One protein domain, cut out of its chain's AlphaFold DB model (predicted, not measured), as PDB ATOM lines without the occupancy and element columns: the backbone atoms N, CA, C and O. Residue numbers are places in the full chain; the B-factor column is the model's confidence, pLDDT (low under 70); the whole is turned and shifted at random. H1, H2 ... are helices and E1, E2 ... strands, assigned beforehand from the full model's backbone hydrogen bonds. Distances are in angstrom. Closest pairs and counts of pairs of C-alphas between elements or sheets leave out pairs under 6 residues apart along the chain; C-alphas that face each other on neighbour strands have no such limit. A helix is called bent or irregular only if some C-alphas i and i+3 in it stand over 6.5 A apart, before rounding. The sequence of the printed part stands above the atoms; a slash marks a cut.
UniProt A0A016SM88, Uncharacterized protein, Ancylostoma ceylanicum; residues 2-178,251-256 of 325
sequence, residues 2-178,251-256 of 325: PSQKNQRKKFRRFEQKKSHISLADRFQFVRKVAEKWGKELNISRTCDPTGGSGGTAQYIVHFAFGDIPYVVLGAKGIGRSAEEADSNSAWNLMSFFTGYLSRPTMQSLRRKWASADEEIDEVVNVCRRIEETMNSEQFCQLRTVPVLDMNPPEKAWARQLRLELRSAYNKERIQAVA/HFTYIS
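AT A GLANCE: This is residues 2 to 178 and 251 to 256 of the 325 residues of an uncharacterized protein of Ancylostoma ceylanicum (UniProt A0A016SM88). A small sheet of three strands has helices H2 and H3 over one face and no named helix over the other; H4 and H5 pack on H2. The long helix H7 is set off to one side, near H5, and at another side of the body H1 sticks out with its residues 4 to 11. The printed part has 183 residues, with seven named helices and three named strands in the order H1 H2 E1 E2 E3 H3 H4 H5 H6 H7 along the chain, and the class is mostly helix. The sheet runs E1 E2 E3, antiparallel throughout. The whole is compact, with a radius of gyration of the C-alphas of 17.8 A and spans of 48 by 45 by 38 A.

IN THESE COORDINATES: H1, residues 4 to 18, begins with C-alpha 4 at (1.580, 75.969, 58.992). H2, residues 23 to 37, is 22.8 A long. Strands E1, residues 41 to 48, E2, residues 58 to 65, and E3, residues 73 to 79, follow, 22.9 A, 23.7 A and 20.4 A long. H3, residues 82 to 97, measures 23.6 A. H4, residues 103 to 115, is irregular: C-alphas 111 and 114 are 9.5 A apart. H5, residues 117 to 134, is 25.7 A long; H6 has residues 137 to 142. H7, residues 153 to 178, measures 36.6 A and ends with C-alpha 178 at (-12.287, 108.155, 56.272).

HOW THE PARTS SIT: E1, E2 and E3 form a meander, each strand the antiparallel neighbour of the one before. In the hairpin E1 and E2, N 44 and O 62 are 2.8 A apart, within hydrogen-bond range; in the hairpin E2 and E3, N 61 and O 77 are also 2.8 A apart. H3 is on the sheet at a height of 5.4 A, and H2 is on the same face at 10.7 A. H2 touches H3 at a steep tilt of 50 degrees, the closest C-alphas being those of Leu 23 and Ser 87, 5.2 A. With residues 113 to 115 alone, H4 touches H2; the closest C-alphas, of Phe 29 and Ala 114, are 4.1 A apart. H5 touches H2, closest at Trp 37 and Val 124, C-alphas 5.7 A apart. H7 is near H5 and apart from H6. Every O i to N i+4 pair is within hydrogen-bond range in H1, H5, H6 and H7; the counts are 8 of 11 in H2, 11 of 12 in H3 and 7 of 9 in H4.

THE WHOLE: The C-alphas farthest apart, of Gly 55 and Ala 178, are 55.9 A apart. Residues 179 to 250 are not printed, and C-alphas 178 and 251 are 34.3 A apart across the cut. Residues 253 to 254 pair antiparallel with residues 70 to 71. No link is long. The mean pLDDT of the printed part is 72.6, and residues 133 to 178 and 251 to 256 are among those under 70.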
ATOM      1  N   PRO A   2       2.015  69.490  55.724       43.03
ATOM      2  CA  PRO A   2       3.064  70.261  56.388       43.03
ATOM      3  C   PRO A   2       2.398  71.232  57.368       43.03
ATOM      4  O   PRO A   2       1.426  71.889  57.003       43.03
ATOM      5  N   SER A   3       2.882  71.288  58.610       50.94
ATOM      6  CA  SER A   3       2.364  72.238  59.597       50.94
ATOM      7  C   SER A   3       2.486  73.668  59.054       50.94
ATOM      8  O   SER A   3       3.457  73.981  58.355       50.94
ATOM      9  N   GLN A   4       1.529  74.547  59.374       58.97
ATOM     10  CA  GLN A   4       1.580  75.969  58.992       58.97
ATOM     11  C   GLN A   4       2.946  76.598  59.337       58.97
ATOM     12  O   GLN A   4       3.504  77.348  58.538       58.97
ATOM     13  N   LYS A   5       3.562  76.190  60.459       52.69
ATOM     14  CA  LYS A   5       4.914  76.605  60.879       52.69
ATOM     15  C   LYS A   5       5.996  76.305  59.828       52.69
ATOM     16  O   LYS A   5       6.863  77.138  59.569       52.69
ATOM     17  N   ASN A   6       5.935  75.151  59.161       57.88
ATOM     18  CA  ASN A   6       6.886  74.789  58.105       57.88
ATOM     19  C   ASN A   6       6.661  75.571  56.804       57.88
ATOM     20  O   ASN A   6       7.631  75.885  56.113       57.88
ATOM     21  N   GLN A   7       5.415  75.915  56.468       58.81
ATOM     22  CA  GLN A   7       5.127  76.787  55.324       58.81
ATOM     23  C   GLN A   7       5.623  78.219  55.572       58.81
ATOM     24  O   GLN A   7       6.293  78.780  54.706       58.81
ATOM     25  N   ARG A   8       5.419  78.761  56.780       63.56
ATOM     26  CA  ARG A   8       5.898  80.096  57.184       63.56
ATOM     27  C   ARG A   8       7.427  80.203  57.135       63.56
ATOM     28  O   ARG A   8       7.965  81.125  56.524       63.56
ATOM     29  N   LYS A   9       8.152  79.202  57.658       65.69
ATOM     30  CA  LYS A   9       9.626  79.136  57.549       65.69
ATOM     31  C   LYS A   9      10.112  79.104  56.096       65.69
ATOM     32  O   LYS A   9      11.115  79.740  55.770       65.69
ATOM     33  N   LYS A  10       9.414  78.378  55.214       69.88
ATOM     34  CA  LYS A  10       9.735  78.336  53.777       69.88
ATOM     35  C   LYS A  10       9.486  79.686  53.101       69.88
ATOM     36  O   LYS A  10      10.351  80.137  52.357       69.88
ATOM     37  N   PHE A  11       8.365  80.341  53.400       69.62
ATOM     38  CA  PHE A  11       8.037  81.662  52.862       69.62
ATOM     39  C   PHE A  11       9.042  82.731  53.306       69.62
ATOM     40  O   PHE A  11       9.578  83.453  52.472       69.62
ATOM     41  N   ARG A  12       9.409  82.753  54.594       70.25
ATOM     42  CA  ARG A  12      10.468  83.628  55.116       70.25
ATOM     43  C   ARG A  12      11.784  83.435  54.371       70.25
ATOM     44  O   ARG A  12      12.374  84.406  53.915       70.25
ATOM     45  N   ARG A  13      12.237  82.188  54.202       70.94
ATOM     46  CA  ARG A  13      13.463  81.892  53.439       70.94
ATOM     47  C   ARG A  13      13.357  82.346  51.986       70.94
ATOM     48  O   ARG A  13      14.354  82.779  51.422       70.94
ATOM     49  N   PHE A  14      12.178  82.244  51.382       73.69
ATOM     50  CA  PHE A  14      11.937  82.734  50.030       73.69
ATOM     51  C   PHE A  14      12.025  84.266  49.952       73.69
ATOM     52  O   PHE A  14      12.778  84.777  49.126       73.69
ATOM     53  N   GLU A  15      11.352  85.008  50.838       68.06
ATOM     54  CA  GLU A  15      11.452  86.476  50.872       68.06
ATOM     55  C   GLU A  15      12.880  86.943  51.171       68.06
ATOM     56  O   GLU A  15      13.399  87.838  50.504       68.06
ATOM     57  N   GLN A  16      13.554  86.281  52.114       68.75
ATOM     58  CA  GLN A  16      14.956  86.546  52.422       68.75
ATOM     59  C   GLN A  16      15.879  86.274  51.222       68.75
ATOM     60  O   GLN A  16      16.908  86.927  51.095       68.75
ATOM     61  N   LYS A  17      15.548  85.337  50.331       71.25
ATOM     62  CA  LYS A  17      16.328  85.096  49.104       71.25
ATOM     63  C   LYS A  17      15.992  86.073  47.978       71.25
ATOM     64  O   LYS A  17      16.809  86.262  47.086       71.25
ATOM     65  N   LYS A  18      14.806  86.683  48.007       70.44
ATOM     66  CA  LYS A  18      14.333  87.617  46.977       70.44
ATOM     67  C   LYS A  18      14.989  88.996  47.082       70.44
ATOM     68  O   LYS A  18      15.135  89.677  46.072       70.44
ATOM     69  N   SER A  19      15.372  89.428  48.283       64.31
ATOM     70  CA  SER A  19      16.131  90.671  48.454       64.31
ATOM     71  C   SER A  19      17.617  90.432  48.168       64.31
ATOM     72  O   SER A  19      18.207  89.554  48.794       64.31
ATOM     73  N   HIS A  20      18.253  91.268  47.349       72.75
ATOM     74  CA  HIS A  20      19.710  91.252  47.124       72.75
ATOM     75  C   HIS A  20      20.535  91.820  48.301       72.75
ATOM     76  O   HIS A  20      21.696  92.178  48.134       72.75
ATOM     77  N   ILE A  21      19.941  91.935  49.490       79.56
ATOM     78  CA  ILE A  21      20.571  92.514  50.680       79.56
ATOM     79  C   ILE A  21      21.332  91.420  51.420       79.56
ATOM     80  O   ILE A  21      20.775  90.346  51.677       79.56
ATOM     81  N   SER A  22      22.589  91.694  51.773       82.75
ATOM     82  CA  SER A  22      23.422  90.732  52.492       82.75
ATOM     83  C   SER A  22      22.865  90.447  53.895       82.75
ATOM     84  O   SER A  22      22.151  91.260  54.488       82.75
ATOM     85  N   LEU A  23      23.186  89.276  54.456       82.38
ATOM     86  CA  LEU A  23      22.743  88.915  55.810       82.38
ATOM     87  C   LEU A  23      23.234  89.922  56.862       82.38
ATOM     88  O   LEU A  23      22.472  90.258  57.768       82.38
ATOM     89  N   ALA A  24      24.456  90.437  56.695       78.25
ATOM     90  CA  ALA A  24      25.066  91.422  57.584       78.25
ATOM     91  C   ALA A  24      24.365  92.789  57.512       78.25
ATOM     92  O   ALA A  24      24.078  93.393  58.548       78.25
ATOM     93  N   ASP A  25      24.003  93.248  56.309       82.25
ATOM     94  CA  ASP A  25      23.338  94.547  56.114       82.25
ATOM     95  C   ASP A  25      21.945  94.588  56.745       82.25
ATOM     96  O   ASP A  25      21.460  95.641  57.159       82.25
ATOM     97  N   ARG A  26      21.294  93.432  56.891       87.31
ATOM     98  CA  ARG A  26      20.013  93.361  57.597       87.31
ATOM     99  C   ARG A  26      20.136  93.684  59.074       87.31
ATOM    100  O   ARG A  26      19.222  94.277  59.630       87.31
ATOM    101  N   PHE A  27      21.244  93.325  59.713       90.62
ATOM    102  CA  PHE A  27      21.444  93.659  61.121       90.62
ATOM    103  C   PHE A  27      21.812  95.139  61.318       90.62
ATOM    104  O   PHE A  27      21.544  95.701  62.378       90.62
ATOM    105  N   GLN A  28      22.325  95.818  60.284       92.00
ATOM    106  CA  GLN A  28      22.543  97.271  60.321       92.00
ATOM    107  C   GLN A  28      21.242  98.060  60.507       92.00
ATOM    108  O   GLN A  28      21.262  99.120  61.125       92.00
ATOM    109  N   PHE A  29      20.099  97.527  60.059       92.12
ATOM    110  CA  PHE A  29      18.786  98.112  60.353       92.12
ATOM    111  C   PHE A  29      18.557  98.240  61.867       92.12
ATOM    112  O   PHE A  29      18.150  99.298  62.333       92.12
ATOM    113  N   VAL A  30      18.887  97.199  62.638       91.62
ATOM    114  CA  VAL A  30      18.733  97.194  64.103       91.62
ATOM    115  C   VAL A  30      19.596  98.284  64.742       91.62
ATOM    116  O   VAL A  30      19.119  99.031  65.594       91.62
ATOM    117  N   ARG A  31      20.850  98.414  64.289       92.81
ATOM    118  CA  ARG A  31      21.777  99.447  64.775       92.81
ATOM    119  C   ARG A  31      21.270 100.851  64.477       92.81
ATOM    120  O   ARG A  31      21.225 101.671  65.385       92.81
ATOM    121  N   LYS A  32      20.822 101.098  63.243       94.06
ATOM    122  CA  LYS A  32      20.271 102.396  62.834       94.06
ATOM    123  C   LYS A  32      19.020 102.783  63.617       94.06
ATOM    124  O   LYS A  32      18.875 103.946  63.973       94.06
ATOM    125  N   VAL A  33      18.123 101.832  63.891       91.81
ATOM    126  CA  VAL A  33      16.932 102.093  64.718       91.81
ATOM    127  C   VAL A  33      17.345 102.522  66.126       91.81
ATOM    128  O   VAL A  33      16.846 103.530  66.616       91.81
ATOM    129  N   ALA A  34      18.271 101.796  66.761       90.88
ATOM    130  CA  ALA A  34      18.758 102.140  68.096       90.88
ATOM    131  C   ALA A  34      19.467 103.507  68.122       90.88
ATOM    132  O   ALA A  34      19.181 104.333  68.986       90.88
ATOM    133  N   GLU A  35      20.318 103.777  67.127       93.19
ATOM    134  CA  GLU A  35      21.038 105.044  66.968       93.19
ATOM    135  C   GLU A  35      20.084 106.232  66.791       93.19
ATOM    136  O   GLU A  35      20.165 107.200  67.544       93.19
ATOM    137  N   LYS A  36      19.127 106.150  65.855       93.62
ATOM    138  CA  LYS A  36      18.144 107.220  65.612       93.62
ATOM    139  C   LYS A  36      17.180 107.426  66.782       93.62
ATOM    140  O   LYS A  36      16.683 108.534  66.989       93.62
ATOM    141  N   TRP A  37      16.890 106.373  67.544       90.75
ATOM    142  CA  TRP A  37      16.114 106.500  68.777       90.75
ATOM    143  C   TRP A  37      16.948 107.103  69.918       90.75
ATOM    144  O   TRP A  37      16.387 107.738  70.808       90.75
ATOM    145  N   GLY A  38      18.275 106.968  69.875       89.62
ATOM    146  CA  GLY A  38      19.170 107.404  70.944       89.62
ATOM    147  C   GLY A  38      19.175 106.448  72.137       89.62
ATOM    148  O   GLY A  38      19.374 106.889  73.266       89.62
ATOM    149  N   LYS A  39      18.919 105.155  71.904       86.12
ATOM    150  CA  LYS A  39      18.912 104.113  72.942       86.12
ATOM    151  C   LYS A  39      20.140 103.222  72.825       86.12
ATOM    152  O   LYS A  39      20.603 102.923  71.724       86.12
ATOM    153  N   GLU A  40      20.638 102.756  73.966       85.81
ATOM    154  CA  GLU A  40      21.748 101.807  73.992       85.81
ATOM    155  C   GLU A  40      21.304 100.444  73.441       85.81
ATOM    156  O   GLU A  40      20.286  99.879  73.849       85.81
ATOM    157  N   LEU A  41      22.076  99.924  72.485       87.50
ATOM    158  CA  LEU A  41      21.854  98.619  71.872       87.50
ATOM    159  C   LEU A  41      22.682  97.561  72.603       87.50
ATOM    160  O   LEU A  41      23.886  97.434  72.384       87.50
ATOM    161  N   ASN A  42      22.008  96.745  73.405       83.44
ATOM    162  CA  ASN A  42      22.603  95.599  74.078       83.44
ATOM    163  C   ASN A  42      22.497  94.363  73.188       83.44
ATOM    164  O   ASN A  42      21.405  94.010  72.748       83.44
ATOM    165  N   ILE A  43      23.621  93.691  72.925       87.50
ATOM    166  CA  ILE A  43      23.663  92.491  72.081       87.50
ATOM    167  C   ILE A  43      24.401  91.376  72.815       87.50
ATOM    168  O   ILE A  43      25.573  91.518  73.151       87.50
ATOM    169  N   SER A  44      23.731  90.243  72.991       85.56
ATOM    170  CA  SER A  44      24.312  88.999  73.485       85.56
ATOM    171  C   SER A  44      24.342  87.972  72.359       85.56
ATOM    172  O   SER A  44      23.329  87.720  71.701       85.56
ATOM    173  N   ARG A  45      25.517  87.393  72.114       88.25
ATOM    174  CA  ARG A  45      25.713  86.331  71.126       88.25
ATOM    175  C   ARG A  45      26.219  85.095  71.838       88.25
ATOM    176  O   ARG A  45      27.240  85.154  72.517       88.25
ATOM    177  N   THR A  46      25.525  83.985  71.651       87.50
ATOM    178  CA  THR A  46      25.926  82.684  72.171       87.50
ATOM    179  C   THR A  46      26.042  81.688  71.025       87.50
ATOM    180  O   THR A  46      25.350  81.777  70.009       87.50
ATOM    181  N   CYS A  47      26.975  80.755  71.169       88.06
ATOM    182  CA  CYS A  47      27.162  79.647  70.248       88.06
ATOM    183  C   CYS A  47      27.110  78.367  71.069       88.06
ATOM    184  O   CYS A  47      27.925  78.183  71.972       88.06
ATOM    185  N   ASP A  48      26.141  77.516  70.762       82.50
ATOM    186  CA  ASP A  48      26.072  76.164  71.286       82.50
ATOM    187  C   ASP A  48      26.582  75.206  70.197       82.50
ATOM    188  O   ASP A  48      25.884  74.979  69.203       82.50
ATOM    189  N   PRO A  49      27.791  74.636  70.344       75.38
ATOM    190  CA  PRO A  49      28.356  73.722  69.355       75.38
ATOM    191  C   PRO A  49      27.553  72.418  69.209       75.38
ATOM    192  O   PRO A  49      27.721  71.722  68.211       75.38
ATOM    193  N   THR A  50      26.675  72.100  70.166       74.75
ATOM    194  CA  THR A  50      25.861  70.875  70.210       74.75
ATOM    195  C   THR A  50      24.354  71.109  70.061       74.75
ATOM    196  O   THR A  50      23.609  70.151  69.871       74.75
ATOM    197  N   GLY A  51      23.896  72.362  70.097       67.44
ATOM    198  CA  GLY A  51      22.470  72.717  70.144       67.44
ATOM    199  C   GLY A  51      21.721  72.629  68.810       67.44
ATOM    200  O   GLY A  51      20.500  72.796  68.755       67.44
ATOM    201  N   GLY A  52      22.416  72.401  67.695       69.75
ATOM    202  CA  GLY A  52      21.801  72.267  66.376       69.75
ATOM    203  C   GLY A  52      21.379  70.837  66.048       69.75
ATOM    204  O   GLY A  52      21.973  69.845  66.471       69.75
ATOM    205  N   SER A  53      20.356  70.718  65.199       68.06
ATOM    206  CA  SER A  53      19.916  69.419  64.681       68.06
ATOM    207  C   SER A  53      21.061  68.731  63.928       68.06
ATOM    208  O   SER A  53      21.684  69.329  63.046       68.06
ATOM    209  N   GLY A  54      21.336  67.473  64.280       72.31
ATOM    210  CA  GLY A  54      22.415  66.684  63.681       72.31
ATOM    211  C   GLY A  54      23.818  66.994  64.216       72.31
ATOM    212  O   GLY A  54      24.780  66.741  63.501       72.31
ATOM    213  N   GLY A  55      23.946  67.560  65.425       70.88
ATOM    214  CA  GLY A  55      25.248  67.872  66.036       70.88
ATOM    215  C   GLY A  55      25.956  69.061  65.386       70.88
ATOM    216  O   GLY A  55      27.179  69.151  65.409       70.88
ATOM    217  N   THR A  56      25.190  69.946  64.746       77.50
ATOM    218  CA  THR A  56      25.718  71.166  64.129       77.50
ATOM    219  C   THR A  56      25.693  72.317  65.129       77.50
ATOM    220  O   THR A  56      24.817  72.370  65.990       77.50
ATOM    221  N   ALA A  57      26.631  73.257  65.008       81.00
ATOM    222  CA  ALA A  57      26.641  74.437  65.864       81.00
ATOM    223  C   ALA A  57      25.378  75.288  65.646       81.00
ATOM    224  O   ALA A  57      24.958  75.536  64.510       81.00
ATOM    225  N   GLN A  58      24.785  75.750  66.742       87.44
ATOM    226  CA  GLN A  58      23.665  76.676  66.762       87.44
ATOM    227  C   GLN A  58      24.130  78.021  67.311       87.44
ATOM    228  O   GLN A  58      24.653  78.119  68.417       87.44
ATOM    229  N   TYR A  59      23.893  79.073  66.538       88.06
ATOM    230  CA  TYR A  59      24.178  80.442  66.933       88.06
ATOM    231  C   TYR A  59      22.879  81.106  67.357       88.06
ATOM    232  O   TYR A  59      21.875  81.041  66.640       88.06
ATOM    233  N   ILE A  60      22.905  81.749  68.516       84.62
ATOM    234  CA  ILE A  60      21.768  82.458  69.082       84.62
ATOM    235  C   ILE A  60      22.198  83.898  69.339       84.62
ATOM    236  O   ILE A  60      23.234  84.172  69.941       84.62
ATOM    237  N   VAL A  61      21.386  84.831  68.863       84.25
ATOM    238  CA  VAL A  61      21.592  86.264  69.031       84.25
ATOM    239  C   VAL A  61      20.379  86.820  69.743       84.25
ATOM    240  O   VAL A  61      19.251  86.659  69.281       84.25
ATOM    241  N   HIS A  62      20.617  87.493  70.857       83.50
ATOM    242  CA  HIS A  62      19.632  88.303  71.549       83.50
ATOM    243  C   HIS A  62      20.074  89.752  71.461       83.50
ATOM    244  O   HIS A  62      21.222  90.064  71.769       83.50
ATOM    245  N   PHE A  63      19.172  90.643  71.078       83.88
ATOM    246  CA  PHE A  63      19.408  92.067  71.252       83.88
ATOM    247  C   PHE A  63      18.248  92.716  71.996       83.88
ATOM    248  O   PHE A  63      17.118  92.221  71.968       83.88
ATOM    249  N   ALA A  64      18.542  93.848  72.619       83.25
ATOM    250  CA  ALA A  64      17.600  94.672  73.351       83.25
ATOM    251  C   ALA A  64      17.988  96.151  73.235       83.25
ATOM    252  O   ALA A  64      19.175  96.476  73.211       83.25
ATOM    253  N   PHE A  65      16.999  97.039  73.187       80.31
ATOM    254  CA  PHE A  65      17.178  98.491  73.285       80.31
ATOM    255  C   PHE A  65      16.014  99.126  74.050       80.31
ATOM    256  O   PHE A  65      14.864  98.681  73.968       80.31
ATOM    257  N   GLY A  66      16.339 100.153  74.831       72.00
ATOM    258  CA  GLY A  66      15.441 100.821  75.770       72.00
ATOM    259  C   GLY A  66      16.214 101.369  76.971       72.00
ATOM    260  O   GLY A  66      17.423 101.158  77.072       72.00
ATOM    261  N   ASP A  67      15.521 102.064  77.869       67.88
ATOM    262  CA  ASP A  67      16.132 102.646  79.067       67.88
ATOM    263  C   ASP A  67      16.090 101.678  80.240       67.88
ATOM    264  O   ASP A  67      15.014 101.306  80.700       67.88
ATOM    265  N   ILE A  68      17.256 101.336  80.792       54.41
ATOM    266  CA  ILE A  68      17.367 100.572  82.042       54.41
ATOM    267  C   ILE A  68      16.596 101.313  83.151       54.41
ATOM    268  O   ILE A  68      16.769 102.522  83.314       54.41
ATOM    269  N   PRO A  69      15.755 100.617  83.935       51.62
ATOM    270  CA  PRO A  69      15.655  99.158  84.097       51.62
ATOM    271  C   PRO A  69      14.719  98.452  83.092       51.62
ATOM    272  O   PRO A  69      14.504  97.249  83.179       51.62
ATOM    273  N   TYR A  70      14.165  99.160  82.114       57.16
ATOM    274  CA  TYR A  70      13.144  98.649  81.203       57.16
ATOM    275  C   TYR A  70      13.698  98.358  79.802       57.16
ATOM    276  O   TYR A  70      14.108  99.245  79.055       57.16
ATOM    277  N   VAL A  71      13.630  97.094  79.381       60.00
ATOM    278  CA  VAL A  71      13.834  96.763  77.967       60.00
ATOM    279  C   VAL A  71      12.520  96.989  77.230       60.00
ATOM    280  O   VAL A  71      11.552  96.252  77.425       60.00
ATOM    281  N   VAL A  72      12.492  98.011  76.374       65.50
ATOM    282  CA  VAL A  72      11.290  98.378  75.612       65.50
ATOM    283  C   VAL A  72      11.114  97.456  74.409       65.50
ATOM    284  O   VAL A  72      10.000  97.024  74.131       65.50
ATOM    285  N   LEU A  73      12.194  97.113  73.703       77.62
ATOM    286  CA  LEU A  73      12.143  96.200  72.562       77.62
ATOM    287  C   LEU A  73      13.359  95.279  72.540       77.62
ATOM    288  O   LEU A  73      14.486  95.701  72.783       77.62
ATOM    289  N   GLY A  74      13.132  94.019  72.180       82.44
ATOM    290  CA  GLY A  74      14.193  93.051  71.957       82.44
ATOM    291  C   GLY A  74      13.722  91.885  71.103       82.44
ATOM    292  O   GLY A  74      12.539  91.531  71.111       82.44
ATOM    293  N   ALA A  75      14.646  91.286  70.355       84.31
ATOM    294  CA  ALA A  75      14.356  90.076  69.600       84.31
ATOM    295  C   ALA A  75      15.482  89.048  69.688       84.31
ATOM    296  O   ALA A  75      16.666  89.370  69.819       84.31
ATOM    297  N   LYS A  76      15.073  87.787  69.573       86.25
ATOM    298  CA  LYS A  76      15.935  86.614  69.472       86.25
ATOM    299  C   LYS A  76      16.025  86.164  68.019       86.25
ATOM    300  O   LYS A  76      15.007  86.063  67.336       86.25
ATOM    301  N   GLY A  77      17.223  85.846  67.550       83.12
ATOM    302  CA  GLY A  77      17.479  85.178  66.278       83.12
ATOM    303  C   GLY A  77      18.290  83.912  66.492       83.12
ATOM    304  O   GLY A  77      19.192  83.884  67.321       83.12
ATOM    305  N   ILE A  78      17.961  82.860  65.746       83.75
ATOM    306  CA  ILE A  78      18.692  81.590  65.762       83.75
ATOM    307  C   ILE A  78      19.129  81.281  64.332       83.75
ATOM    308  O   ILE A  78      18.344  81.457  63.394       83.75
ATOM    309  N   GLY A  79      20.368  80.833  64.158       85.75
ATOM    310  CA  GLY A  79      20.954  80.510  62.861       85.75
ATOM    311  C   GLY A  79      22.010  79.411  62.953       85.75
ATOM    312  O   GLY A  79      22.436  79.026  64.040       85.75
ATOM    313  N   ARG A  80      22.420  78.890  61.794       85.81
ATOM    314  CA  ARG A  80      23.550  77.951  61.668       85.81
ATOM    315  C   ARG A  80      24.896  78.669  61.568       85.81
ATOM    316  O   ARG A  80      25.932  78.035  61.728       85.81
ATOM    317  N   SER A  81      24.875  79.976  61.311       88.75
ATOM    318  CA  SER A  81      26.020  80.879  61.432       88.75
ATOM    319  C   SER A  81      25.638  82.111  62.254       88.75
ATOM    320  O   SER A  81      24.448  82.398  62.445       88.75
ATOM    321  N   ALA A  82      26.642  82.856  62.717       87.94
ATOM    322  CA  ALA A  82      26.432  84.098  63.453       87.94
ATOM    323  C   ALA A  82      25.677  85.139  62.606       87.94
ATOM    324  O   ALA A  82      24.748  85.779  63.094       87.94
ATOM    325  N   GLU A  83      26.004  85.253  61.317       89.88
ATOM    326  CA  GLU A  83      25.364  86.183  60.381       89.88
ATOM    327  C   GLU A  83      23.910  85.792  60.102       89.88
ATOM    328  O   GLU A  83      23.047  86.659  59.975       89.88
ATOM    329  N   GLU A  84      23.612  84.490  60.020       88.44
ATOM    330  CA  GLU A  84      22.236  84.012  59.883       88.44
ATOM    331  C   GLU A  84      21.420  84.329  61.143       88.44
ATOM    332  O   GLU A  84      20.279  84.778  61.033       88.44
ATOM    333  N   ALA A  85      21.996  84.137  62.333       87.25
ATOM    334  CA  ALA A  85      21.340  84.452  63.598       87.25
ATOM    335  C   ALA A  85      21.080  85.964  63.745       87.25
ATOM    336  O   ALA A  85      19.950  86.356  64.049       87.25
ATOM    337  N   ASP A  86      22.068  86.808  63.423       90.06
ATOM    338  CA  ASP A  86      21.934  88.271  63.370       90.06
ATOM    339  C   ASP A  86      20.815  88.659  62.383       90.06
ATOM    340  O   ASP A  86      19.841  89.319  62.755       90.06
ATOM    341  N   SER A  87      20.870  88.161  61.144       90.00
ATOM    342  CA  SER A  87      19.850  88.407  60.117       90.00
ATOM    343  C   SER A  87      18.448  87.989  60.567       90.00
ATOM    344  O   SER A  87      17.457  88.685  60.323       90.00
ATOM    345  N   ASN A  88      18.355  86.852  61.258       87.75
ATOM    346  CA  ASN A  88      17.091  86.328  61.738       87.75
ATOM    347  C   ASN A  88      16.519  87.130  62.905       87.75
ATOM    348  O   ASN A  88      15.300  87.301  62.956       87.75
ATOM    349  N   SER A  89      17.370  87.644  63.790       87.06
ATOM    350  CA  SER A  89      16.950  88.539  64.868       87.06
ATOM    351  C   SER A  89      16.406  89.858  64.298       87.06
ATOM    352  O   SER A  89      15.319  90.292  64.676       87.06
ATOM    353  N   ALA A  90      17.087  90.440  63.303       89.44
ATOM    354  CA  ALA A  90      16.653  91.663  62.630       89.44
ATOM    355  C   ALA A  90      15.327  91.474  61.881       89.44
ATOM    356  O   ALA A  90      14.460  92.346  61.899       89.44
ATOM    357  N   TRP A  91      15.128  90.313  61.256       87.62
ATOM    358  CA  TRP A  91      13.849  89.968  60.637       87.62
ATOM    359  C   TRP A  91      12.719  89.864  61.665       87.62
ATOM    360  O   TRP A  91      11.609  90.319  61.405       87.62
ATOM    361  N   ASN A  92      12.981  89.283  62.836       85.44
ATOM    362  CA  ASN A  92      11.974  89.177  63.891       85.44
ATOM    363  C   ASN A  92      11.565  90.565  64.412       85.44
ATOM    364  O   ASN A  92      10.374  90.817  64.589       85.44
ATOM    365  N   LEU A  93      12.520  91.492  64.537       85.75
ATOM    366  CA  LEU A  93      12.225  92.903  64.802       85.75
ATOM    367  C   LEU A  93      11.365  93.531  63.706       85.75
ATOM    368  O   LEU A  93      10.371  94.187  63.984       85.75
ATOM    369  N   MET A  94      11.744  93.324  62.445       85.56
ATOM    370  CA  MET A  94      11.025  93.866  61.295       85.56
ATOM    371  C   MET A  94       9.564  93.401  61.282       85.56
ATOM    372  O   MET A  94       8.652  94.183  61.017       85.56
ATOM    373  N   SER A  95       9.330  92.127  61.601       81.94
ATOM    374  CA  SER A  95       7.989  91.548  61.672       81.94
ATOM    375  C   SER A  95       7.112  92.242  62.712       81.94
ATOM    376  O   SER A  95       5.939  92.474  62.418       81.94
ATOM    377  N   PHE A  96       7.668  92.643  63.863       82.50
ATOM    378  CA  PHE A  96       6.930  93.371  64.901       82.50
ATOM    379  C   PHE A  96       6.262  94.635  64.350       82.50
ATOM    380  O   PHE A  96       5.080  94.867  64.604       82.50
ATOM    381  N   PHE A  97       6.966  95.395  63.507       82.81
ATOM    382  CA  PHE A  97       6.461  96.647  62.941       82.81
ATOM    383  C   PHE A  97       5.357  96.478  61.887       82.81
ATOM    384  O   PHE A  97       4.663  97.445  61.575       82.81
ATOM    385  N   THR A  98       5.103  95.258  61.399       78.38
ATOM    386  CA  THR A  98       4.062  94.985  60.387       78.38
ATOM    387  C   THR A  98       2.661  95.402  60.851       78.38
ATOM    388  O   THR A  98       1.828  95.779  60.030       78.38
ATOM    389  N   GLY A  99       2.396  95.349  62.161       71.50
ATOM    390  CA  GLY A  99       1.112  95.751  62.746       71.50
ATOM    391  C   GLY A  99       0.970  97.250  63.032       71.50
ATOM    392  O   GLY A  99      -0.128  97.684  63.370       71.50
ATOM    393  N   TYR A 100       2.052  98.022  62.915       77.94
ATOM    394  CA  TYR A 100       2.107  99.436  63.306       77.94
ATOM    395  C   TYR A 100       2.337 100.363  62.114       77.94
ATOM    396  O   TYR A 100       1.820 101.476  62.078       77.94
ATOM    397  N   LEU A 101       3.099  99.900  61.125       82.38
ATOM    398  CA  LEU A 101       3.445 100.679  59.946       82.38
ATOM    399  C   LEU A 101       2.448 100.468  58.805       82.38
ATOM    400  O   LEU A 101       1.786  99.433  58.682       82.38
ATOM    401  N   SER A 102       2.363 101.466  57.925       82.62
ATOM    402  CA  SER A 102       1.535 101.379  56.725       82.62
ATOM    403  C   SER A 102       2.048 100.285  55.773       82.62
ATOM    404  O   SER A 102       3.236  99.948  55.755       82.62
ATOM    405  N   ARG A 103       1.161  99.726  54.934       80.25
ATOM    406  CA  ARG A 103       1.562  98.726  53.924       80.25
ATOM    407  C   ARG A 103       2.660  99.255  52.982       80.25
ATOM    408  O   ARG A 103       3.627  98.519  52.780       80.25
ATOM    409  N   PRO A 104       2.564 100.482  52.425       86.00
ATOM    410  CA  PRO A 104       3.644 101.065  51.631       86.00
ATOM    411  C   PRO A 104       4.969 101.185  52.396       86.00
ATOM    412  O   PRO A 104       5.992 100.733  51.875       86.00
ATOM    413  N   THR A 105       4.941 101.693  53.637       86.81
ATOM    414  CA  THR A 105       6.134 101.821  54.495       86.81
ATOM    415  C   THR A 105       6.787 100.452  54.693       86.81
ATOM    416  O   THR A 105       7.965 100.276  54.391       86.81
ATOM    417  N   MET A 106       6.014  99.433  55.084       86.69
ATOM    418  CA  MET A 106       6.524  98.070  55.280       86.69
ATOM    419  C   MET A 106       7.114  97.462  54.008       86.69
ATOM    420  O   MET A 106       8.154  96.806  54.056       86.69
ATOM    421  N   GLN A 107       6.472  97.657  52.855       86.25
ATOM    422  CA  GLN A 107       6.981  97.146  51.580       86.25
ATOM    423  C   GLN A 107       8.277  97.833  51.149       86.25
ATOM    424  O   GLN A 107       9.117  97.199  50.506       86.25
ATOM    425  N   SER A 108       8.419  99.126  51.432       88.00
ATOM    426  CA  SER A 108       9.647  99.865  51.158       88.00
ATOM    427  C   SER A 108      10.760  99.431  52.113       88.00
ATOM    428  O   SER A 108      11.847  99.051  51.673       88.00
ATOM    429  N   LEU A 109      10.446  99.326  53.404       87.56
ATOM    430  CA  LEU A 109      11.363  98.892  54.448       87.56
ATOM    431  C   LEU A 109      11.888  97.463  54.213       87.56
ATOM    432  O   LEU A 109      13.093  97.235  54.273       87.56
ATOM    433  N   ARG A 110      11.032  96.507  53.817       86.62
ATOM    434  CA  ARG A 110      11.461  95.137  53.448       86.62
ATOM    435  C   ARG A 110      12.363  95.082  52.210       86.62
ATOM    436  O   ARG A 110      13.089  94.103  52.035       86.62
ATOM    437  N   ARG A 111      12.317  96.104  51.347       86.25
ATOM    438  CA  ARG A 111      13.157  96.211  50.143       86.25
ATOM    439  C   ARG A 111      14.480  96.917  50.398       86.25
ATOM    440  O   ARG A 111      15.463  96.523  49.786       86.25
ATOM    441  N   LYS A 112      14.496  97.940  51.256       89.06
ATOM    442  CA  LYS A 112      15.649  98.825  51.488       89.06
ATOM    443  C   LYS A 112      16.418  98.518  52.785       89.06
ATOM    444  O   LYS A 112      17.613  98.786  52.846       89.06
ATOM    445  N   TRP A 113      15.768  97.945  53.801       90.88
ATOM    446  CA  TRP A 113      16.336  97.643  55.126       90.88
ATOM    447  C   TRP A 113      17.063  98.834  55.758       90.88
ATOM    448  O   TRP A 113      16.439  99.851  56.035       90.88
ATOM    449  N   ALA A 114      18.375  98.722  55.982       88.44
ATOM    450  CA  ALA A 114      19.184  99.768  56.585       88.44
ATOM    451  C   ALA A 114      19.257 101.033  55.715       88.44
ATOM    452  O   ALA A 114      19.575 102.093  56.232       88.44
ATOM    453  N   SER A 115      18.949 100.959  54.421       90.19
ATOM    454  CA  SER A 115      18.926 102.124  53.525       90.19
ATOM    455  C   SER A 115      17.574 102.853  53.503       90.19
ATOM    456  O   SER A 115      17.373 103.752  52.693       90.19
ATOM    457  N   ALA A 116      16.615 102.438  54.334       90.19
ATOM    458  CA  ALA A 116      15.255 102.972  54.391       90.19
ATOM    459  C   ALA A 116      15.145 104.123  55.412       90.19
ATOM    460  O   ALA A 116      14.425 104.002  56.397       90.19
ATOM    461  N   ASP A 117      15.938 105.189  55.266       92.19
ATOM    462  CA  ASP A 117      16.113 106.166  56.354       92.19
ATOM    463  C   ASP A 117      14.799 106.852  56.781       92.19
ATOM    464  O   ASP A 117      14.590 107.007  57.984       92.19
ATOM    465  N   GLU A 118      13.913 107.182  55.835       92.69
ATOM    466  CA  GLU A 118      12.584 107.762  56.101       92.69
ATOM    467  C   GLU A 118      11.668 106.763  56.822       92.69
ATOM    468  O   GLU A 118      11.033 107.080  57.826       92.69
ATOM    469  N   GLU A 119      11.636 105.514  56.351       93.44
ATOM    470  CA  GLU A 119      10.820 104.464  56.958       93.44
ATOM    471  C   GLU A 119      11.339 104.077  58.355       93.44
ATOM    472  O   GLU A 119      10.561 103.704  59.233       93.44
ATOM    473  N   ILE A 120      12.650 104.195  58.588       93.00
ATOM    474  CA  ILE A 120      13.262 104.015  59.909       93.00
ATOM    475  C   ILE A 120      12.826 105.135  60.868       93.00
ATOM    476  O   ILE A 120      12.624 104.858  62.048       93.00
ATOM    477  N   ASP A 121      12.620 106.371  60.408       92.75
ATOM    478  CA  ASP A 121      12.097 107.437  61.279       92.75
ATOM    479  C   ASP A 121      10.663 107.134  61.743       92.75
ATOM    480  O   ASP A 121      10.330 107.338  62.914       92.75
ATOM    481  N   GLU A 122       9.829 106.559  60.870       90.69
ATOM    482  CA  GLU A 122       8.508 106.050  61.260       90.69
ATOM    483  C   GLU A 122       8.614 104.921  62.298       90.69
ATOM    484  O   GLU A 122       7.893 104.943  63.298       90.69
ATOM    485  N   VAL A 123       9.536 103.969  62.104       90.00
ATOM    486  CA  VAL A 123       9.827 102.903  63.082       90.00
ATOM    487  C   VAL A 123      10.172 103.500  64.448       90.00
ATOM    488  O   VAL A 123       9.595 103.103  65.460       90.00
ATOM    489  N   VAL A 124      11.075 104.480  64.492       91.00
ATOM    490  CA  VAL A 124      11.496 105.125  65.742       91.00
ATOM    491  C   VAL A 124      10.333 105.869  66.405       91.00
ATOM    492  O   VAL A 124      10.196 105.825  67.626       91.00
ATOM    493  N   ASN A 125       9.446 106.499  65.636       88.38
ATOM    494  CA  ASN A 125       8.248 107.136  66.188       88.38
ATOM    495  C   ASN A 125       7.280 106.123  66.820       88.38
ATOM    496  O   ASN A 125       6.696 106.412  67.866       88.38
ATOM    497  N   VAL A 126       7.138 104.926  66.238       85.31
ATOM    498  CA  VAL A 126       6.391 103.823  66.867       85.31
ATOM    499  C   VAL A 126       7.049 103.423  68.188       85.31
ATOM    500  O   VAL A 126       6.358 103.294  69.198       85.31
ATOM    501  N   CYS A 127       8.376 103.277  68.207       84.50
ATOM    502  CA  CYS A 127       9.127 102.958  69.420       84.50
ATOM    503  C   CYS A 127       8.908 103.990  70.540       84.50
ATOM    504  O   CYS A 127       8.606 103.604  71.668       84.50
ATOM    505  N   ARG A 128       8.979 105.292  70.223       85.12
ATOM    506  CA  ARG A 128       8.725 106.382  71.186       85.12
ATOM    507  C   ARG A 128       7.314 106.327  71.763       85.12
ATOM    508  O   ARG A 128       7.152 106.413  72.971       85.12
ATOM    509  N   ARG A 129       6.295 106.101  70.929       79.81
ATOM    510  CA  ARG A 129       4.905 105.961  71.400       79.81
ATOM    511  C   ARG A 129       4.729 104.769  72.343       79.81
ATOM    512  O   ARG A 129       4.003 104.869  73.331       79.81
ATOM    513  N   ILE A 130       5.379 103.639  72.051       77.12
ATOM    514  CA  ILE A 130       5.360 102.460  72.935       77.12
ATOM    515  C   ILE A 130       5.982 102.811  74.290       77.12
ATOM    516  O   ILE A 130       5.393 102.514  75.326       77.12
ATOM    517  N   GLU A 131       7.139 103.467  74.278       76.56
ATOM    518  CA  GLU A 131       7.840 103.917  75.479       76.56
ATOM    519  C   GLU A 131       7.005 104.905  76.307       76.56
ATOM    520  O   GLU A 131       6.834 104.699  77.506       76.56
ATOM    521  N   GLU A 132       6.419 105.929  75.683       76.38
ATOM    522  CA  GLU A 132       5.507 106.876  76.341       76.38
ATOM    523  C   GLU A 132       4.324 106.154  76.998       76.38
ATOM    524  O   GLU A 132       3.973 106.433  78.143       76.38
ATOM    525  N   THR A 133       3.750 105.167  76.305       69.56
ATOM    526  CA  THR A 133       2.637 104.374  76.840       69.56
ATOM    527  C   THR A 133       3.083 103.534  78.042       69.56
ATOM    528  O   THR A 133       2.382 103.479  79.054       69.56
ATOM    529  N   MET A 134       4.271 102.923  77.975       66.19
ATOM    530  CA  MET A 134       4.868 102.173  79.087       66.19
ATOM    531  C   MET A 134       5.268 103.054  80.277       66.19
ATOM    532  O   MET A 134       5.332 102.568  81.404       66.19
ATOM    533  N   ASN A 135       5.534 104.337  80.048       65.69
ATOM    534  CA  ASN A 135       5.871 105.301  81.093       65.69
ATOM    535  C   ASN A 135       4.647 106.054  81.641       65.69
ATOM    536  O   ASN A 135       4.791 106.878  82.544       65.69
ATOM    537  N   SER A 136       3.444 105.774  81.132       64.62
ATOM    538  CA  SER A 136       2.211 106.410  81.598       64.62
ATOM    539  C   SER A 136       1.881 106.061  83.057       64.62
ATOM    540  O   SER A 136       2.176 104.967  83.546       64.62
ATOM    541  N   GLU A 137       1.203 106.973  83.761       55.78
ATOM    542  CA  GLU A 137       0.762 106.754  85.149       55.78
ATOM    543  C   GLU A 137      -0.110 105.500  85.301       55.78
ATOM    544  O   GLU A 137      -0.035 104.815  86.318       55.78
ATOM    545  N   GLN A 138      -0.876 105.147  84.266       55.53
ATOM    546  CA  GLN A 138      -1.687 103.929  84.221       55.53
ATOM    547  C   GLN A 138      -0.821 102.663  84.295       55.53
ATOM    548  O   GLN A 138      -1.154 101.725  85.021       55.53
ATOM    549  N   PHE A 139       0.328 102.651  83.608       55.88
ATOM    550  CA  PHE A 139       1.307 101.575  83.739       55.88
ATOM    551  C   PHE A 139       1.920 101.551  85.145       55.88
ATOM    552  O   PHE A 139       2.049 100.488  85.749       55.88
ATOM    553  N   CYS A 140       2.263 102.718  85.700       54.53
ATOM    554  CA  CYS A 140       2.849 102.830  87.038       54.53
ATOM    555  C   CYS A 140       1.897 102.384  88.162       54.53
ATOM    556  O   CYS A 140       2.360 101.793  89.134       54.53
ATOM    557  N   GLN A 141       0.585 102.596  88.030       46.59
ATOM    558  CA  GLN A 141      -0.416 102.155  89.012       46.59
ATOM    559  C   GLN A 141      -0.541 100.623  89.069       46.59
ATOM    560  O   GLN A 141      -0.618 100.055  90.157       46.59
ATOM    561  N   LEU A 142      -0.456  99.930  87.930       48.06
ATOM    562  CA  LEU A 142      -0.454  98.460  87.882       48.06
ATOM    563  C   LEU A 142       0.776  97.835  88.567       48.06
ATOM    564  O   LEU A 142       0.676  96.734  89.098       48.06
ATOM    565  N   ARG A 143       1.908  98.555  88.641       44.72
ATOM    566  CA  ARG A 143       3.116  98.120  89.379       44.72
ATOM    567  C   ARG A 143       2.911  98.035  90.894       44.72
ATOM    568  O   ARG A 143       3.750  97.466  91.582       44.72
ATOM    569  N   THR A 144       1.843  98.636  91.419       41.91
ATOM    570  CA  THR A 144       1.556  98.664  92.863       41.91
ATOM    571  C   THR A 144       0.586  97.573  93.311       41.91
ATOM    572  O   THR A 144       0.341  97.435  94.507       41.91
ATOM    573  N   VAL A 145       0.056  96.768  92.379       38.41
ATOM    574  CA  VAL A 145      -0.833  95.655  92.718       38.41
ATOM    575  C   VAL A 145       0.019  94.461  93.174       38.41
ATOM    576  O   VAL A 145       0.821  93.960  92.385       38.41
ATOM    577  N   PRO A 146      -0.113  93.994  94.430       39.91
ATOM    578  CA  PRO A 146       0.632  92.839  94.913       39.91
ATOM    579  C   PRO A 146       0.253  91.595  94.102       39.91
ATOM    580  O   PRO A 146      -0.914  91.208  94.025       39.91
ATOM    581  N   VAL A 147       1.260  90.991  93.472       42.88
ATOM    582  CA  VAL A 147       1.125  89.841  92.575       42.88
ATOM    583  C   VAL A 147       0.851  88.588  93.406       42.88
ATOM    584  O   VAL A 147       1.771  87.939  93.897       42.88
ATOM    585  N   LEU A 148      -0.426  88.255  93.584       39.12
ATOM    586  CA  LEU A 148      -0.845  86.935  94.045       39.12
ATOM    587  C   LEU A 148      -1.097  86.056  92.816       39.12
ATOM    588  O   LEU A 148      -2.116  86.175  92.144       39.12
ATOM    589  N   ASP A 149      -0.109  85.214  92.526       39.69
ATOM    590  CA  ASP A 149      -0.256  83.923  91.847       39.69
ATOM    591  C   ASP A 149      -0.984  83.904  90.488       39.69
ATOM    592  O   ASP A 149      -1.799  83.035  90.187       39.69
ATOM    593  N   MET A 150      -0.649  84.855  89.615       35.66
ATOM    594  CA  MET A 150      -0.971  84.790  88.188       35.66
ATOM    595  C   MET A 150       0.335  84.769  87.395       35.66
ATOM    596  O   MET A 150       1.242  85.551  87.685       35.66
ATOM    597  N   ASN A 151       0.426  83.883  86.390       44.06
ATOM    598  CA  ASN A 151       1.458  83.904  85.338       44.06
ATOM    599  C   ASN A 151       1.862  85.355  85.031       44.06
ATOM    600  O   ASN A 151       0.945  86.152  84.814       44.06
ATOM    601  N   PRO A 152       3.168  85.701  85.022       46.94
ATOM    602  CA  PRO A 152       3.635  87.027  85.408       46.94
ATOM    603  C   PRO A 152       2.793  88.107  84.727       46.94
ATOM    604  O   PRO A 152       2.726  88.111  83.485       46.94
ATOM    605  N   PRO A 153       2.087  88.955  85.503       52.06
ATOM    606  CA  PRO A 153       1.115  89.910  84.976       52.06
ATOM    607  C   PRO A 153       1.717  90.802  83.883       52.06
ATOM    608  O   PRO A 153       1.009  91.231  82.972       52.06
ATOM    609  N   GLU A 154       3.042  90.979  83.874       48.62
ATOM    610  CA  GLU A 154       3.785  91.681  82.833       48.62
ATOM    611  C   GLU A 154       3.701  91.004  81.454       48.62
ATOM    612  O   GLU A 154       3.571  91.699  80.449       48.62
ATOM    613  N   LYS A 155       3.739  89.665  81.355       48.16
ATOM    614  CA  LYS A 155       3.643  88.951  80.062       48.16
ATOM    615  C   LYS A 155       2.227  89.007  79.492       48.16
ATOM    616  O   LYS A 155       2.050  89.236  78.292       48.16
ATOM    617  N   ALA A 156       1.222  88.801  80.344       49.22
ATOM    618  CA  ALA A 156      -0.183  88.877  79.953       49.22
ATOM    619  C   ALA A 156      -0.565  90.305  79.530       49.22
ATOM    620  O   ALA A 156      -1.257  90.483  78.525       49.22
ATOM    621  N   TRP A 157      -0.045  91.326  80.218       51.50
ATOM    622  CA  TRP A 157      -0.324  92.718  79.876       51.50
ATOM    623  C   TRP A 157       0.550  93.260  78.745       51.50
ATOM    624  O   TRP A 157       0.045  94.018  77.935       51.50
ATOM    625  N   ALA A 158       1.801  92.817  78.562       50.78
ATOM    626  CA  ALA A 158       2.563  93.121  77.342       50.78
ATOM    627  C   ALA A 158       1.846  92.586  76.091       50.78
ATOM    628  O   ALA A 158       1.840  93.227  75.038       50.78
ATOM    629  N   ARG A 159       1.185  91.427  76.216       53.88
ATOM    630  CA  ARG A 159       0.286  90.906  75.184       53.88
ATOM    631  C   ARG A 159      -0.947  91.799  75.008       53.88
ATOM    632  O   ARG A 159      -1.279  92.105  73.866       53.88
ATOM    633  N   GLN A 160      -1.588  92.254  76.085       55.28
ATOM    634  CA  GLN A 160      -2.737  93.165  76.003       55.28
ATOM    635  C   GLN A 160      -2.369  94.535  75.413       55.28
ATOM    636  O   GLN A 160      -3.015  94.981  74.475       55.28
ATOM    637  N   LEU A 161      -1.292  95.163  75.881       55.16
ATOM    638  CA  LEU A 161      -0.742  96.416  75.370       55.16
ATOM    639  C   LEU A 161      -0.441  96.304  73.872       55.16
ATOM    640  O   LEU A 161      -0.773  97.195  73.095       55.16
ATOM    641  N   ARG A 162       0.125  95.171  73.433       57.84
ATOM    642  CA  ARG A 162       0.328  94.878  72.009       57.84
ATOM    643  C   ARG A 162      -0.999  94.863  71.243       57.84
ATOM    644  O   ARG A 162      -1.063  95.423  70.151       57.84
ATOM    645  N   LEU A 163      -2.044  94.241  71.790       58.41
ATOM    646  CA  LEU A 163      -3.375  94.186  71.173       58.41
ATOM    647  C   LEU A 163      -4.066  95.558  71.150       58.41
ATOM    648  O   LEU A 163      -4.651  95.924  70.130       58.41
ATOM    649  N   GLU A 164      -3.967  96.335  72.223       56.56
ATOM    650  CA  GLU A 164      -4.570  97.665  72.337       56.56
ATOM    651  C   GLU A 164      -3.873  98.688  71.451       56.56
ATOM    652  O   GLU A 164      -4.552  99.405  70.720       56.56
ATOM    653  N   LEU A 165      -2.537  98.695  71.409       60.16
ATOM    654  CA  LEU A 165      -1.797  99.523  70.462       60.16
ATOM    655  C   LEU A 165      -2.148  99.136  69.022       60.16
ATOM    656  O   LEU A 165      -2.443 100.012  68.215       60.16
ATOM    657  N   ARG A 166      -2.211  97.837  68.690       61.34
ATOM    658  CA  ARG A 166      -2.683  97.391  67.364       61.34
ATOM    659  C   ARG A 166      -4.103  97.887  67.073       61.34
ATOM    660  O   ARG A 166      -4.382  98.310  65.953       61.34
ATOM    661  N   SER A 167      -4.999  97.861  68.058       59.56
ATOM    662  CA  SER A 167      -6.362  98.382  67.922       59.56
ATOM    663  C   SER A 167      -6.375  99.895  67.683       59.56
ATOM    664  O   SER A 167      -7.051 100.354  66.766       59.56
ATOM    665  N   ALA A 168      -5.598 100.664  68.449       57.88
ATOM    666  CA  ALA A 168      -5.482 102.113  68.317       57.88
ATOM    667  C   ALA A 168      -4.917 102.511  66.947       57.88
ATOM    668  O   ALA A 168      -5.531 103.310  66.246       57.88
ATOM    669  N   TYR A 169      -3.832 101.871  66.505       62.16
ATOM    670  CA  TYR A 169      -3.254 102.095  65.178       62.16
ATOM    671  C   TYR A 169      -4.220 101.724  64.051       62.16
ATOM    672  O   TYR A 169      -4.343 102.456  63.069       62.16
ATOM    673  N   ASN A 170      -4.954 100.616  64.181       63.50
ATOM    674  CA  ASN A 170      -5.980 100.261  63.204       63.50
ATOM    675  C   ASN A 170      -7.124 101.285  63.180       63.50
ATOM    676  O   ASN A 170      -7.591 101.630  62.095       63.50
ATOM    677  N   LYS A 171      -7.549 101.806  64.339       63.38
ATOM    678  CA  LYS A 171      -8.561 102.870  64.435       63.38
ATOM    679  C   LYS A 171      -8.075 104.173  63.800       63.38
ATOM    680  O   LYS A 171      -8.797 104.717  62.971       63.38
ATOM    681  N   GLU A 172      -6.859 104.625  64.110       60.47
ATOM    682  CA  GLU A 172      -6.233 105.795  63.474       60.47
ATOM    683  C   GLU A 172      -6.136 105.609  61.957       60.47
ATOM    684  O   GLU A 172      -6.482 106.508  61.194       60.47
ATOM    685  N   ARG A 173      -5.756 104.413  61.492       60.97
ATOM    686  CA  ARG A 173      -5.674 104.106  60.060       60.97
ATOM    687  C   ARG A 173      -7.041 104.147  59.378       60.97
ATOM    688  O   ARG A 173      -7.152 104.674  58.276       60.97
ATOM    689  N   ILE A 174      -8.081 103.602  60.008       59.94
ATOM    690  CA  ILE A 174      -9.456 103.654  59.487       59.94
ATOM    691  C   ILE A 174      -9.956 105.105  59.452       59.94
ATOM    692  O   ILE A 174     -10.547 105.522  58.457       59.94
ATOM    693  N   GLN A 175      -9.670 105.896  60.488       56.44
ATOM    694  CA  GLN A 175     -10.035 107.314  60.544       56.44
ATOM    695  C   GLN A 175      -9.279 108.160  59.508       56.44
ATOM    696  O   GLN A 175      -9.887 109.021  58.881       56.44
ATOM    697  N   ALA A 176      -8.000 107.883  59.251       56.09
ATOM    698  CA  ALA A 176      -7.218 108.563  58.218       56.09
ATOM    699  C   ALA A 176      -7.745 108.279  56.797       56.09
ATOM    700  O   ALA A 176      -7.775 109.179  55.956       56.09
ATOM    701  N   VAL A 177      -8.220 107.052  56.541       55.78
ATOM    702  CA  VAL A 177      -8.880 106.672  55.277       55.78
ATOM    703  C   VAL A 177     -10.267 107.313  55.151       55.78
ATOM    704  O   VAL A 177     -10.652 107.744  54.066       55.78
ATOM    705  N   ALA A 178     -11.011 107.440  56.254       50.53
ATOM    706  CA  ALA A 178     -12.287 108.155  56.272       50.53
ATOM    707  C   ALA A 178     -12.109 109.674  56.062       50.53
ATOM    708  O   ALA A 178     -12.900 110.293  55.357       50.53
ATOM    709  N   HIS A 251      10.466  89.477  72.786       44.47
ATOM    710  CA  HIS A 251      10.287  89.561  74.231       44.47
ATOM    711  C   HIS A 251      10.208  91.033  74.649       44.47
ATOM    712  O   HIS A 251      11.129  91.805  74.392       44.47
ATOM    713  N   PHE A 252       9.104  91.418  75.295       41.62
ATOM    714  CA  PHE A 252       9.101  92.571  76.193       41.62
ATOM    715  C   PHE A 252       9.604  92.050  77.537       41.62
ATOM    716  O   PHE A 252       8.985  91.147  78.106       41.62
ATOM    717  N   THR A 253      10.734  92.560  78.017       37.16
ATOM    718  CA  THR A 253      11.315  92.118  79.288       37.16
ATOM    719  C   THR A 253      11.364  93.300  80.244       37.16
ATOM    720  O   THR A 253      12.180  94.206  80.108       37.16
ATOM    721  N   TYR A 254      10.468  93.282  81.229       38.12
ATOM    722  CA  TYR A 254      10.563  94.132  82.408       38.12
ATOM    723  C   TYR A 254      11.668  93.577  83.313       38.12
ATOM    724  O   TYR A 254      11.603  92.414  83.711       38.12
ATOM    725  N   ILE A 255      12.678  94.386  83.630       34.78
ATOM    726  CA  ILE A 255      13.587  94.113  84.744       34.78
ATOM    727  C   ILE A 255      13.177  95.098  85.841       34.78
ATOM    728  O   ILE A 255      13.110  96.303  85.614       34.78
ATOM    729  N   SER A 256      12.803  94.599  87.018       28.12
ATOM    730  CA  SER A 256      12.396  95.476  88.118       28.12
ATOM    731  C   SER A 256      13.620  96.188  88.705       28.12
ATOM    732  O   SER A 256      14.610  95.514  89.001       28.12
TER     733      SER A 256